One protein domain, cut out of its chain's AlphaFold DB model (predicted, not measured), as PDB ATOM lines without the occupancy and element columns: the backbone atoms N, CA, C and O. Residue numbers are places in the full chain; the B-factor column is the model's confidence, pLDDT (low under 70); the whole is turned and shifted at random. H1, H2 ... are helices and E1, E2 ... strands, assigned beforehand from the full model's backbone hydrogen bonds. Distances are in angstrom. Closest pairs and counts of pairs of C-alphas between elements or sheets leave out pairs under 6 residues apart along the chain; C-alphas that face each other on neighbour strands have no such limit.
ATOM      1  N   GLU A   3     122.558 137.660 214.614       97.50
ATOM      2  CA  GLU A   3     123.691 138.392 215.176       97.50
ATOM      3  C   GLU A   3     124.593 137.435 215.953       97.50
ATOM      4  O   GLU A   3     124.119 136.510 216.616       97.50
ATOM      5  N   THR A   4     125.907 137.607 215.853       97.38
ATOM      6  CA  THR A   4     126.873 136.756 216.553       97.38
ATOM      7  C   THR A   4     128.068 137.574 217.014       97.38
ATOM      8  O   THR A   4     128.613 138.388 216.273       97.38
ATOM      9  N   ARG A   5     128.485 137.354 218.261       97.31
ATOM     10  CA  ARG A   5     129.737 137.883 218.800       97.31
ATOM     11  C   ARG A   5     130.870 136.937 218.402       97.31
ATOM     12  O   ARG A   5     130.902 135.804 218.869       97.31
ATOM     13  N   GLU A   6     131.784 137.395 217.554       97.31
ATOM     14  CA  GLU A   6     132.939 136.607 217.109       97.31
ATOM     15  C   GLU A   6     134.172 136.950 217.954       97.31
ATOM     16  O   GLU A   6     134.577 138.111 218.022       97.31
ATOM     17  N   ILE A   7     134.776 135.934 218.575       97.00
ATOM     18  CA  ILE A   7     136.092 136.007 219.223       97.00
ATOM     19  C   ILE A   7     137.002 135.048 218.456       97.00
ATOM     20  O   ILE A   7     136.826 133.835 218.533       97.00
ATOM     21  N   GLU A   8     137.939 135.588 217.678       96.75
ATOM     22  CA  GLU A   8     138.766 134.815 216.745       96.75
ATOM     23  C   GLU A   8     140.255 135.116 216.951       96.75
ATOM     24  O   GLU A   8     140.666 136.275 217.011       96.75
ATOM     25  N   PHE A   9     141.070 134.058 216.979       96.94
ATOM     26  CA  PHE A   9     142.526 134.137 216.895       96.94
ATOM     27  C   PHE A   9     142.980 133.443 215.617       96.94
ATOM     28  O   PHE A   9     142.564 132.321 215.328       96.94
ATOM     29  N   LYS A  10     143.842 134.109 214.849       96.31
ATOM     30  CA  LYS A  10     144.344 133.588 213.578       96.31
ATOM     31  C   LYS A  10     145.814 133.907 213.397       96.31
ATOM     32  O   LYS A  10     146.281 134.975 213.778       96.31
ATOM     33  N   THR A  11     146.512 132.977 212.765       97.25
ATOM     34  CA  THR A  11     147.894 133.143 212.334       97.25
ATOM     35  C   THR A  11     148.070 132.512 210.959       97.25
ATOM     36  O   THR A  11     147.380 131.544 210.626       97.25
ATOM     37  N   LEU A  12     148.963 133.074 210.148       97.88
ATOM     38  CA  LEU A  12     149.382 132.429 208.907       97.88
ATOM     39  C   LEU A  12     150.279 131.239 209.248       97.88
ATOM     40  O   LEU A  12     151.100 131.306 210.160       97.88
ATOM     41  N   ILE A  13     150.133 130.162 208.486       98.12
ATOM     42  CA  ILE A  13     150.957 128.959 208.592       98.12
ATOM     43  C   ILE A  13     151.494 128.593 207.211       98.12
ATOM     44  O   ILE A  13     150.880 128.919 206.192       98.12
ATOM     45  N   ASN A  14     152.647 127.931 207.175       98.56
ATOM     46  CA  ASN A  14     153.200 127.406 205.932       98.56
ATOM     47  C   ASN A  14     152.512 126.085 205.536       98.56
ATOM     48  O   ASN A  14     151.674 125.539 206.264       98.56
ATOM     49  N   LYS A  15     152.861 125.585 204.349       98.38
ATOM     50  CA  LYS A  15     152.269 124.371 203.780       98.38
ATOM     51  C   LYS A  15     152.559 123.146 204.646       98.38
ATOM     52  O   LYS A  15     151.674 122.315 204.832       98.38
ATOM     53  N   GLU A  16     153.769 123.054 205.183       98.56
ATOM     54  CA  GLU A  16     154.238 121.933 205.994       98.56
ATOM     55  C   GLU A  16     153.426 121.833 207.291       98.56
ATOM     56  O   GLU A  16     152.869 120.780 207.600       98.56
ATOM     57  N   THR A  17     153.267 122.948 208.010       98.44
ATOM     58  CA  THR A  17     152.430 123.032 209.212       98.44
ATOM     59  C   THR A  17     150.969 122.744 208.889       98.44
ATOM     60  O   THR A  17     150.322 122.002 209.623       98.44
ATOM     61  N   PHE A  18     150.431 123.257 207.779       98.19
ATOM     62  CA  PHE A  18     149.056 122.949 207.377       98.19
ATOM     63  C   PHE A  18     148.836 121.440 207.175       98.19
ATOM     64  O   PHE A  18     147.872 120.885 207.700       98.19
ATOM     65  N   GLN A  19     149.758 120.754 206.493       98.19
ATOM     66  CA  GLN A  19     149.706 119.300 206.307       98.19
ATOM     67  C   GLN A  19     149.832 118.535 207.633       98.19
ATOM     68  O   GLN A  19     149.101 117.568 207.852       98.19
ATOM     69  N   GLN A  20     150.703 118.987 208.541       98.44
ATOM     70  CA  GLN A  20     150.830 118.404 209.881       98.44
ATOM     71  C   GLN A  20     149.528 118.522 210.681       98.44
ATOM     72  O   GLN A  20     149.117 117.552 211.313       98.44
ATOM     73  N   LEU A  21     148.850 119.673 210.628       98.06
ATOM     74  CA  LEU A  21     147.572 119.876 211.315       98.06
ATOM     75  C   LEU A  21     146.462 118.999 210.728       98.06
ATOM     76  O   LEU A  21     145.687 118.424 211.489       98.06
ATOM     77  N   ILE A  22     146.406 118.847 209.399       98.25
ATOM     78  CA  ILE A  22     145.462 117.927 208.742       98.25
ATOM     79  C   ILE A  22     145.624 116.510 209.295       98.25
ATOM     80  O   ILE A  22     144.631 115.895 209.687       98.25
ATOM     81  N   ALA A  23     146.863 116.015 209.357       97.94
ATOM     82  CA  ALA A  23     147.154 114.687 209.884       97.94
ATOM     83  C   ALA A  23     146.837 114.585 211.385       97.94
ATOM     84  O   ALA A  23     146.159 113.655 211.807       97.94
ATOM     85  N   HIS A  24     147.271 115.563 212.185       98.44
ATOM     86  CA  HIS A  24     147.081 115.574 213.635       98.44
ATOM     87  C   HIS A  24     145.600 115.542 214.041       98.44
ATOM     88  O   HIS A  24     145.223 114.807 214.951       98.44
ATOM     89  N   PHE A  25     144.753 116.308 213.350       98.12
ATOM     90  CA  PHE A  25     143.314 116.373 213.621       98.12
ATOM     91  C   PHE A  25     142.485 115.358 212.821       98.12
ATOM     92  O   PHE A  25     141.257 115.392 212.898       98.12
ATOM     93  N   ASN A  26     143.123 114.455 212.064       97.75
ATOM     94  CA  ASN A  26     142.458 113.466 211.210       97.75
ATOM     95  C   ASN A  26     141.421 114.086 210.251       97.75
ATOM     96  O   ASN A  26     140.328 113.549 210.060       97.75
ATOM     97  N   ILE A  27     141.743 115.240 209.657       97.88
ATOM     98  CA  ILE A  27     140.844 115.927 208.723       97.88
ATOM     99  C   ILE A  27     140.862 115.192 207.384       97.88
ATOM    100  O   ILE A  27     141.903 115.032 206.751       97.88
ATOM    101  N   THR A  28     139.687 114.773 206.927       97.19
ATOM    102  CA  THR A  28     139.511 114.077 205.648       97.19
ATOM    103  C   THR A  28     139.200 115.046 204.510       97.19
ATOM    104  O   THR A  28     138.628 116.116 204.720       97.19
ATOM    105  N   GLU A  29     139.494 114.644 203.269       94.94
ATOM    106  CA  GLU A  29     139.211 115.458 202.074       94.94
ATOM    107  C   GLU A  29     137.738 115.888 201.972       94.94
ATOM    108  O   GLU A  29     137.441 117.008 201.565       94.94
ATOM    109  N   LYS A  30     136.808 115.037 202.422       95.69
ATOM    110  CA  LYS A  30     135.361 115.309 202.403       95.69
ATOM    111  C   LYS A  30     134.932 116.452 203.332       95.69
ATOM    112  O   LYS A  30     133.820 116.952 203.189       95.69
ATOM    113  N   GLN A  31     135.770 116.840 204.295       96.12
ATOM    114  CA  GLN A  31     135.495 117.947 205.219       96.12
ATOM    115  C   GLN A  31     135.909 119.305 204.647       96.12
ATOM    116  O   GLN A  31     135.479 120.338 205.163       96.12
ATOM    117  N   PHE A  32     136.708 119.324 203.579       96.56
ATOM    118  CA  PHE A  32     137.008 120.552 202.860       96.56
ATOM    119  C   PHE A  32     135.851 120.919 201.942       96.56
ATOM    120  O   PHE A  32     135.264 120.084 201.257       96.56
ATOM    121  N   PHE A  33     135.537 122.206 201.899       96.12
ATOM    122  CA  PHE A  33     134.547 122.746 200.985       96.12
ATOM    123  C   PHE A  33     135.008 124.100 200.465       96.12
ATOM    124  O   PHE A  33     135.697 124.863 201.147       96.12
ATOM    125  N   ILE A  34     134.591 124.409 199.241       96.19
ATOM    126  CA  ILE A  34     134.880 125.693 198.616       96.19
ATOM    127  C   ILE A  34     133.832 126.706 199.066       96.19
ATOM    128  O   ILE A  34     132.623 126.474 198.997       96.19
ATOM    129  N   GLN A  35     134.328 127.858 199.495       96.69
ATOM    130  CA  GLN A  35     133.551 129.061 199.739       96.69
ATOM    131  C   GLN A  35     134.248 130.225 199.031       96.69
ATOM    132  O   GLN A  35     135.473 130.326 199.054       96.69
ATOM    133  N   THR A  36     133.486 131.103 198.389       96.38
ATOM    134  CA  THR A  36     134.015 132.317 197.749       96.38
ATOM    135  C   THR A  36     133.469 133.533 198.478       96.38
ATOM    136  O   THR A  36     132.260 133.628 198.673       96.38
ATOM    137  N   ASN A  37     134.341 134.451 198.895       97.25
ATOM    138  CA  ASN A  37     133.945 135.691 199.559       97.25
ATOM    139  C   ASN A  37     134.091 136.855 198.569       97.25
ATOM    140  O   ASN A  37     135.195 137.121 198.101       97.25
ATOM    141  N   TYR A  38     132.992 137.547 198.285       97.25
ATOM    142  CA  TYR A  38     132.955 138.780 197.502       97.25
ATOM    143  C   TYR A  38     132.870 139.951 198.469       97.25
ATOM    144  O   TYR A  38     131.884 140.071 199.197       97.25
ATOM    145  N   TYR A  39     133.921 140.764 198.522       96.94
ATOM    146  CA  TYR A  39     134.012 141.896 199.437       96.94
ATOM    147  C   TYR A  39     133.500 143.163 198.774       96.94
ATOM    148  O   TYR A  39     133.775 143.415 197.602       96.94
ATOM    149  N   PHE A  40     132.782 143.962 199.552       96.94
ATOM    150  CA  PHE A  40     132.221 145.226 199.109       96.94
ATOM    151  C   PHE A  40     132.795 146.340 199.972       96.94
ATOM    152  O   PHE A  40     132.900 146.199 201.190       96.94
ATOM    153  N   ASP A  41     133.142 147.446 199.333       97.62
ATOM    154  CA  ASP A  41     133.453 148.712 199.982       97.62
ATOM    155  C   ASP A  41     133.087 149.843 199.011       97.62
ATOM    156  O   ASP A  41     132.769 149.609 197.840       97.62
ATOM    157  N   THR A  42     133.110 151.079 199.489       97.19
ATOM    158  CA  THR A  42     133.014 152.246 198.617       97.19
ATOM    159  C   THR A  42     134.356 152.508 197.931       97.19
ATOM    160  O   THR A  42     135.402 152.033 198.376       97.19
ATOM    161  N   LYS A  43     134.351 153.334 196.875       97.44
ATOM    162  CA  LYS A  43     135.593 153.799 196.228       97.44
ATOM    163  C   LYS A  43     136.558 154.461 197.221       97.44
ATOM    164  O   LYS A  43     137.767 154.320 197.088       97.44
ATOM    165  N   ASP A  44     136.007 155.124 198.237       98.12
ATOM    166  CA  ASP A  44     136.760 155.824 199.279       98.12
ATOM    167  C   ASP A  44     137.045 154.964 200.518       98.12
ATOM    168  O   ASP A  44     137.492 155.499 201.539       98.12
ATOM    169  N   PHE A  45     136.786 153.654 200.459       97.38
ATOM    170  CA  PHE A  45     137.029 152.698 201.541       97.38
ATOM    171  C   PHE A  45     136.341 153.066 202.866       97.38
ATOM    172  O   PHE A  45     136.956 153.020 203.936       97.38
ATOM    173  N   HIS A  46     135.076 153.491 202.813       98.31
ATOM    174  CA  HIS A  46     134.341 153.918 204.004       98.31
ATOM    175  C   HIS A  46     134.209 152.800 205.040       98.31
ATOM    176  O   HIS A  46     134.382 153.074 206.225       98.31
ATOM    177  N   LEU A  47     133.965 151.551 204.626       98.12
ATOM    178  CA  LEU A  47     133.831 150.442 205.574       98.12
ATOM    179  C   LEU A  47     135.166 150.147 206.248       98.12
ATOM    180  O   LEU A  47     135.239 150.117 207.475       98.12
ATOM    181  N   LYS A  48     136.244 150.045 205.466       97.00
ATOM    182  CA  LYS A  48     137.592 149.872 206.012       97.00
ATOM    183  C   LYS A  48     137.981 150.995 206.977       97.00
ATOM    184  O   LYS A  48     138.531 150.704 208.034       97.00
ATOM    185  N   LYS A  49     137.686 152.260 206.650       98.12
ATOM    186  CA  LYS A  49     137.949 153.415 207.535       98.12
ATOM    187  C   LYS A  49     137.219 153.304 208.878       98.12
ATOM    188  O   LYS A  49     137.716 153.816 209.873       98.12
ATOM    189  N   GLN A  50     136.076 152.623 208.906       97.81
ATOM    190  CA  GLN A  50     135.303 152.333 210.117       97.81
ATOM    191  C   GLN A  50     135.655 150.971 210.745       97.81
ATOM    192  O   GLN A  50     134.976 150.530 211.665       97.81
ATOM    193  N   ASN A  51     136.705 150.289 210.270       97.00
ATOM    194  CA  ASN A  51     137.075 148.926 210.677       97.00
ATOM    195  C   ASN A  51     135.937 147.901 210.498       97.00
ATOM    196  O   ASN A  51     135.811 146.942 211.260       97.00
ATOM    197  N   MET A  52     135.103 148.107 209.480       98.19
ATOM    198  CA  MET A  52     133.990 147.238 209.112       98.19
ATOM    199  C   MET A  52     134.335 146.413 207.873       98.19
ATOM    200  O   MET A  52     135.107 146.836 207.012       98.19
ATOM    201  N   GLY A  53     133.724 145.235 207.760       97.94
ATOM    202  CA  GLY A  53     133.860 144.371 206.589       97.94
ATOM    203  C   GLY A  53     132.503 143.891 206.101       97.94
ATOM    204  O   GLY A  53     131.777 143.254 206.858       97.94
ATOM    205  N   LEU A  54     132.174 144.156 204.837       98.19
ATOM    206  CA  LEU A  54     130.962 143.655 204.192       98.19
ATOM    207  C   LEU A  54     131.331 142.615 203.138       98.19
ATOM    208  O   LEU A  54     132.201 142.850 202.296       98.19
ATOM    209  N   ARG A  55     130.657 141.465 203.169       97.94
ATOM    210  CA  ARG A  55     130.841 140.427 202.153       97.94
ATOM    211  C   ARG A  55     129.554 139.707 201.802       97.94
ATOM    212  O   ARG A  55     128.706 139.502 202.665       97.94
ATOM    213  N   ILE A  56     129.491 139.206 200.573       98.06
ATOM    214  CA  ILE A  56     128.645 138.065 200.224       98.06
ATOM    215  C   ILE A  56     129.541 136.829 200.152       98.06
ATOM    216  O   ILE A  56     130.496 136.795 199.378       98.06
ATOM    217  N   ARG A  57     129.239 135.805 200.948       97.81
ATOM    218  CA  ARG A  57     129.892 134.499 200.875       97.81
ATOM    219  C   ARG A  57     129.005 133.517 200.123       97.81
ATOM    220  O   ARG A  57     127.848 133.313 200.480       97.81
ATOM    221  N   CYS A  58     129.568 132.875 199.108       96.62
ATOM    222  CA  CYS A  58     128.906 131.873 198.285       96.62
ATOM    223  C   CYS A  58     129.478 130.481 198.553       96.62
ATOM    224  O   CYS A  58     130.694 130.287 198.560       96.62
ATOM    225  N   PHE A  59     128.578 129.518 198.710       94.88
ATOM    226  CA  PHE A  59     128.839 128.082 198.731       94.88
ATOM    227  C   PHE A  59     128.191 127.444 197.492       94.88
ATOM    228  O   PHE A  59     127.500 128.120 196.730       94.88
ATOM    229  N   ALA A  60     128.343 126.128 197.316       91.56
ATOM    230  CA  ALA A  60     127.756 125.408 196.181       91.56
ATOM    231  C   ALA A  60     126.228 125.595 196.049       91.56
ATOM    232  O   ALA A  60     125.712 125.717 194.940       91.56
ATOM    233  N   ASN A  61     125.498 125.642 197.168       91.56
ATOM    234  CA  ASN A  61     124.029 125.635 197.187       91.56
ATOM    235  C   ASN A  61     123.383 126.791 197.973       91.56
ATOM    236  O   ASN A  61     122.158 126.884 198.020       91.56
ATOM    237  N   LYS A  62     124.173 127.676 198.590       94.75
ATOM    238  CA  LYS A  62     123.670 128.783 199.418       94.75
ATOM    239  C   LYS A  62     124.597 129.989 199.361       94.75
ATOM    240  O   LYS A  62     125.769 129.859 199.012       94.75
ATOM    241  N   ALA A  63     124.074 131.146 199.745       97.25
ATOM    242  CA  ALA A  63     124.862 132.348 199.952       97.25
ATOM    243  C   ALA A  63     124.449 133.050 201.249       97.25
ATOM    244  O   ALA A  63     123.348 132.844 201.765       97.25
ATOM    245  N   GLU A  64     125.332 133.887 201.766       97.38
ATOM    246  CA  GLU A  64     125.080 134.720 202.938       97.38
ATOM    247  C   GLU A  64     125.705 136.103 202.755       97.38
ATOM    248  O   GLU A  64     126.781 136.225 202.176       97.38
ATOM    249  N   LEU A  65     125.010 137.141 203.213       97.75
ATOM    250  CA  LEU A  65     125.514 138.508 203.324       97.75
ATOM    251  C   LEU A  65     125.904 138.718 204.781       97.75
ATOM    252  O   LEU A  65     125.070 138.523 205.660       97.75
ATOM    253  N   THR A  66     127.143 139.119 205.032       98.31
ATOM    254  CA  THR A  66     127.651 139.342 206.387       98.31
ATOM    255  C   THR A  66     128.273 140.721 206.488       98.31
ATOM    256  O   THR A  66     129.166 141.055 205.704       98.31
ATOM    257  N   LEU A  67     127.845 141.482 207.494       98.44
ATOM    258  CA  LEU A  67     128.510 142.694 207.951       98.44
ATOM    259  C   LEU A  67     129.239 142.405 209.268       98.44
ATOM    260  O   LEU A  67     128.606 142.030 210.252       98.44
ATOM    261  N   LYS A  68     130.558 142.600 209.286       98.38
ATOM    262  CA  LYS A  68     131.378 142.604 210.501       98.38
ATOM    263  C   LYS A  68     131.552 144.039 210.993       98.38
ATOM    264  O   LYS A  68     131.985 144.895 210.217       98.38
ATOM    265  N   LEU A  69     131.255 144.282 212.265       97.88
ATOM    266  CA  LEU A  69     131.397 145.574 212.930       97.88
ATOM    267  C   LEU A  69     132.357 145.472 214.125       97.88
ATOM    268  O   LEU A  69     132.373 144.439 214.802       97.88
ATOM    269  N   PRO A  70     133.106 146.542 214.437       97.19
ATOM    270  CA  PRO A  70     133.829 146.651 215.698       97.19
ATOM    271  C   PRO A  70     132.891 146.516 216.901       97.19
ATOM    272  O   PRO A  70     131.747 146.971 216.874       97.19
ATOM    273  N   ALA A  71     133.388 145.917 217.977       95.75
ATOM    274  CA  ALA A  71     132.681 145.820 219.245       95.75
ATOM    275  C   ALA A  71     133.660 145.937 220.417       95.75
ATOM    276  O   ALA A  71     134.867 145.809 220.235       95.75
ATOM    277  N   THR A  72     133.140 146.141 221.632       93.88
ATOM    278  CA  THR A  72     133.955 146.249 222.857       93.88
ATOM    279  C   THR A  72     134.860 145.032 223.080       93.88
ATOM    280  O   THR A  72     135.942 145.156 223.640       93.88
ATOM    281  N   SER A  73     134.423 143.855 222.634       93.56
ATOM    282  CA  SER A  73     135.214 142.627 222.603       93.56
ATOM    283  C   SER A  73     134.915 141.899 221.295       93.56
ATOM    284  O   SER A  73     133.745 141.764 220.931       93.56
ATOM    285  N   GLY A  74     135.956 141.465 220.581       95.56
ATOM    286  CA  GLY A  74     135.819 140.796 219.286       95.56
ATOM    287  C   GLY A  74     135.132 141.645 218.214       95.56
ATOM    288  O   GLY A  74     135.314 142.861 218.146       95.56
ATOM    289  N   LEU A  75     134.322 140.992 217.379       97.44
ATOM    290  CA  LEU A  75     133.495 141.631 216.351       97.44
ATOM    291  C   LEU A  75     132.011 141.307 216.566       97.44
ATOM    292  O   LEU A  75     131.654 140.293 217.171       97.44
ATOM    293  N   LEU A  76     131.122 142.189 216.106       98.12
ATOM    294  CA  LEU A  76     129.715 141.851 215.887       98.12
ATOM    295  C   LEU A  76     129.556 141.431 214.429       98.12
ATOM    296  O   LEU A  76     129.871 142.212 213.537       98.12
ATOM    297  N   GLU A  77     129.059 140.230 214.179       98.25
ATOM    298  CA  GLU A  77     128.640 139.808 212.847       98.25
ATOM    299  C   GLU A  77     127.122 139.855 212.735       98.25
ATOM    300  O   GLU A  77     126.421 139.221 213.524       98.25
ATOM    301  N   VAL A  78     126.617 140.548 211.719       98.19
ATOM    302  CA  VAL A  78     125.210 140.499 211.309       98.19
ATOM    303  C   VAL A  78     125.145 139.739 209.992       98.19
ATOM    304  O   VAL A  78     125.729 140.178 209.001       98.19
ATOM    305  N   THR A  79     124.470 138.587 209.983       98.06
ATOM    306  CA  THR A  79     124.413 137.690 208.820       98.06
ATOM    307  C   THR A  79     122.984 137.435 208.353       98.06
ATOM    308  O   THR A  79     122.098 137.059 209.127       98.06
ATOM    309  N   ASP A  80     122.782 137.568 207.044       97.19
ATOM    310  CA  ASP A  80     121.546 137.250 206.349       97.19
ATOM    311  C   ASP A  80     121.733 136.141 205.323       97.19
ATOM    312  O   ASP A  80     122.675 136.127 204.533       97.19
ATOM    313  N   LYS A  81     120.770 135.214 205.293       96.25
ATOM    314  CA  LYS A  81     120.700 134.180 204.261       96.25
ATOM    315  C   LYS A  81     120.296 134.822 202.936       96.25
ATOM    316  O   LYS A  81     119.256 135.475 202.853       96.25
ATOM    317  N   LEU A  82     121.069 134.567 201.885       94.12
ATOM    318  CA  LEU A  82     120.738 134.943 200.514       94.12
ATOM    319  C   LEU A  82     120.496 133.696 199.663       94.12
ATOM    320  O   LEU A  82     121.188 132.682 199.774       94.12
ATOM    321  N   SER A  83     119.535 133.789 198.743       91.62
ATOM    322  CA  SER A  83     119.453 132.811 197.662       91.62
ATOM    323  C   SER A  83     120.630 133.001 196.707       91.62
ATOM    324  O   SER A  83     121.083 134.122 196.464       91.62
ATOM    325  N   THR A  84     121.096 131.908 196.106       90.00
ATOM    326  CA  THR A  84     122.174 131.945 195.105       90.00
ATOM    327  C   THR A  84     121.819 132.843 193.917       90.00
ATOM    328  O   THR A  84     122.681 133.539 193.393       90.00
ATOM    329  N   GLN A  85     120.541 132.897 193.528       91.12
ATOM    330  CA  GLN A  85     120.043 133.796 192.484       91.12
ATOM    331  C   GLN A  85     120.206 135.276 192.855       91.12
ATOM    332  O   GLN A  85     120.663 136.061 192.029       91.12
ATOM    333  N   LYS A  86     119.853 135.667 194.090       91.06
ATOM    334  CA  LYS A  86     120.037 137.047 194.564       91.06
ATOM    335  C   LYS A  86     121.516 137.400 194.666       91.06
ATOM    336  O   LYS A  86     121.904 138.450 194.176       91.06
ATOM    337  N   ALA A  87     122.335 136.510 195.227       93.12
ATOM    338  CA  ALA A  87     123.777 136.722 195.322       93.12
ATOM    339  C   ALA A  87     124.403 136.967 193.939       93.12
ATOM    340  O   ALA A  87     125.109 137.953 193.753       93.12
ATOM    341  N   LYS A  88     124.060 136.142 192.939       90.56
ATOM    342  CA  LYS A  88     124.530 136.317 191.555       90.56
ATOM    343  C   LYS A  88     124.147 137.668 190.945       90.56
ATOM    344  O   LYS A  88     124.925 138.192 190.169       90.56
ATOM    345  N   LYS A  89     122.989 138.241 191.284       91.56
ATOM    346  CA  LYS A  89     122.582 139.565 190.774       91.56
ATOM    347  C   LYS A  89     123.357 140.733 191.390       91.56
ATOM    348  O   LYS A  89     123.343 141.805 190.810       91.56
ATOM    349  N   VAL A  90     123.943 140.549 192.574       87.69
ATOM    350  CA  VAL A  90     124.654 141.612 193.312       87.69
ATOM    351  C   VAL A  90     126.164 141.561 193.067       87.69
ATOM    352  O   VAL A  90     126.842 142.573 193.179       87.69
ATOM    353  N   ILE A  91     126.695 140.373 192.774       87.81
ATOM    354  CA  ILE A  91     128.128 140.144 192.539       87.81
ATOM    355  C   ILE A  91     128.566 140.564 191.121       87.81
ATOM    356  O   ILE A  91     129.758 140.765 190.899       87.81
ATOM    357  N   VAL A  92     127.622 140.658 190.180       59.53
ATOM    358  CA  VAL A  92     127.853 140.962 188.756       59.53
ATOM    359  C   VAL A  92     127.651 142.443 188.482       59.53
ATOM    360  O   VAL A  92     126.632 142.981 188.966       59.53
TER     361      VAL A  92
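What this domain is: This is residues 3 to 92 of the 92 residues of the protein "Adenylate cyclase" of Melissococcus plutonius (strain ATCC 35311 / CIP 104052 / LMG 20360 / NCIMB 702443) (UniProt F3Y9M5). A strongly twisted sheet of five strands has one helix, H3, packed slantwise over one face, while a wide open loop swings out from one edge strand, E1, to a lone helix, H1, far from the sheet, and returns to the other edge strand, E2. Residues 10 to 18 and 20 to 26, H1 included but for residue 19, stick out, and the short H2 sits at one end of the sheet. The printed part has 90 residues, with three named helices and five named strands in the order E1 H1 E2 H2 E3 E4 E5 H3; the sheet runs E1 E5 E4 E3 E2, antiparallel throughout, and the class is mixed, helices and strands. The whole is loose, with a radius of gyration of the C-alphas of 16.1 A and spans of 41 by 35 by 25 A.

How they stand to each other: E3, residues 53 to 58, E4, residues 63 to 70, and E5, residues 75 to 82, form a meander, each strand the antiparallel neighbour of the one before; E3 and E4 are a hairpin, as are E4 and E5. N 57 and O 64 are 2.8 A apart across E3 and E4, and N 69 and O 76 are 2.8 A apart across E4 and E5, both within hydrogen-bond range. The edge strand E1, residues 3 to 6, is antiparallel to E5, with N 77 and O 4 at 2.8 A. The edge strand E2, residues 36 to 40, is antiparallel to E3, with N 38 and O 56 at 2.8 A. H3, residues 84 to 91, is on the sheet at a height of 8.5 A, over E4 and only just over E3, on which 3 of its C-alphas fall. It is only just slantwise to the strands, at 32 degrees to E4 on the local plane; the closest C-alphas of E3 and H3 are those of Ile 56 and Ala 87, 7.0 A apart. H2, residues 46 to 49, only grazes the sheet; its closest C-alphas to E3 are those of Leu 47 and Gly 53, 6.2 A apart. H1, residues 15 to 24, is not on the sheet and is apart from H2 and H3. In H1 and H3 every O i to N i+4 pair is within hydrogen-bond range; H2 is too short for such a pair.

Where its parts are: E4 is 23.1 A from first to last C-alpha, E5 21.4 A, E3 15.8 A, H1 14.2 A, E2 13.1 A and H3 10.5 A; E1 and H2 are shorter. E1 begins at C-alpha 3, (123.691, 138.392, 215.176). H1 begins at C-alpha 15, (152.269, 124.371, 203.780), and H3 ends at C-alpha 91, (128.128, 140.144, 192.539).

The domain as a whole: The C-alphas farthest apart are those of Asn 26 and Asp 44, at 44.4 A. The printed part has no cut; the link from H1 to E2, 11 residues, is long. Mean pLDDT of the printed part is 96.0, and residue 92, the chain's last, is under 70.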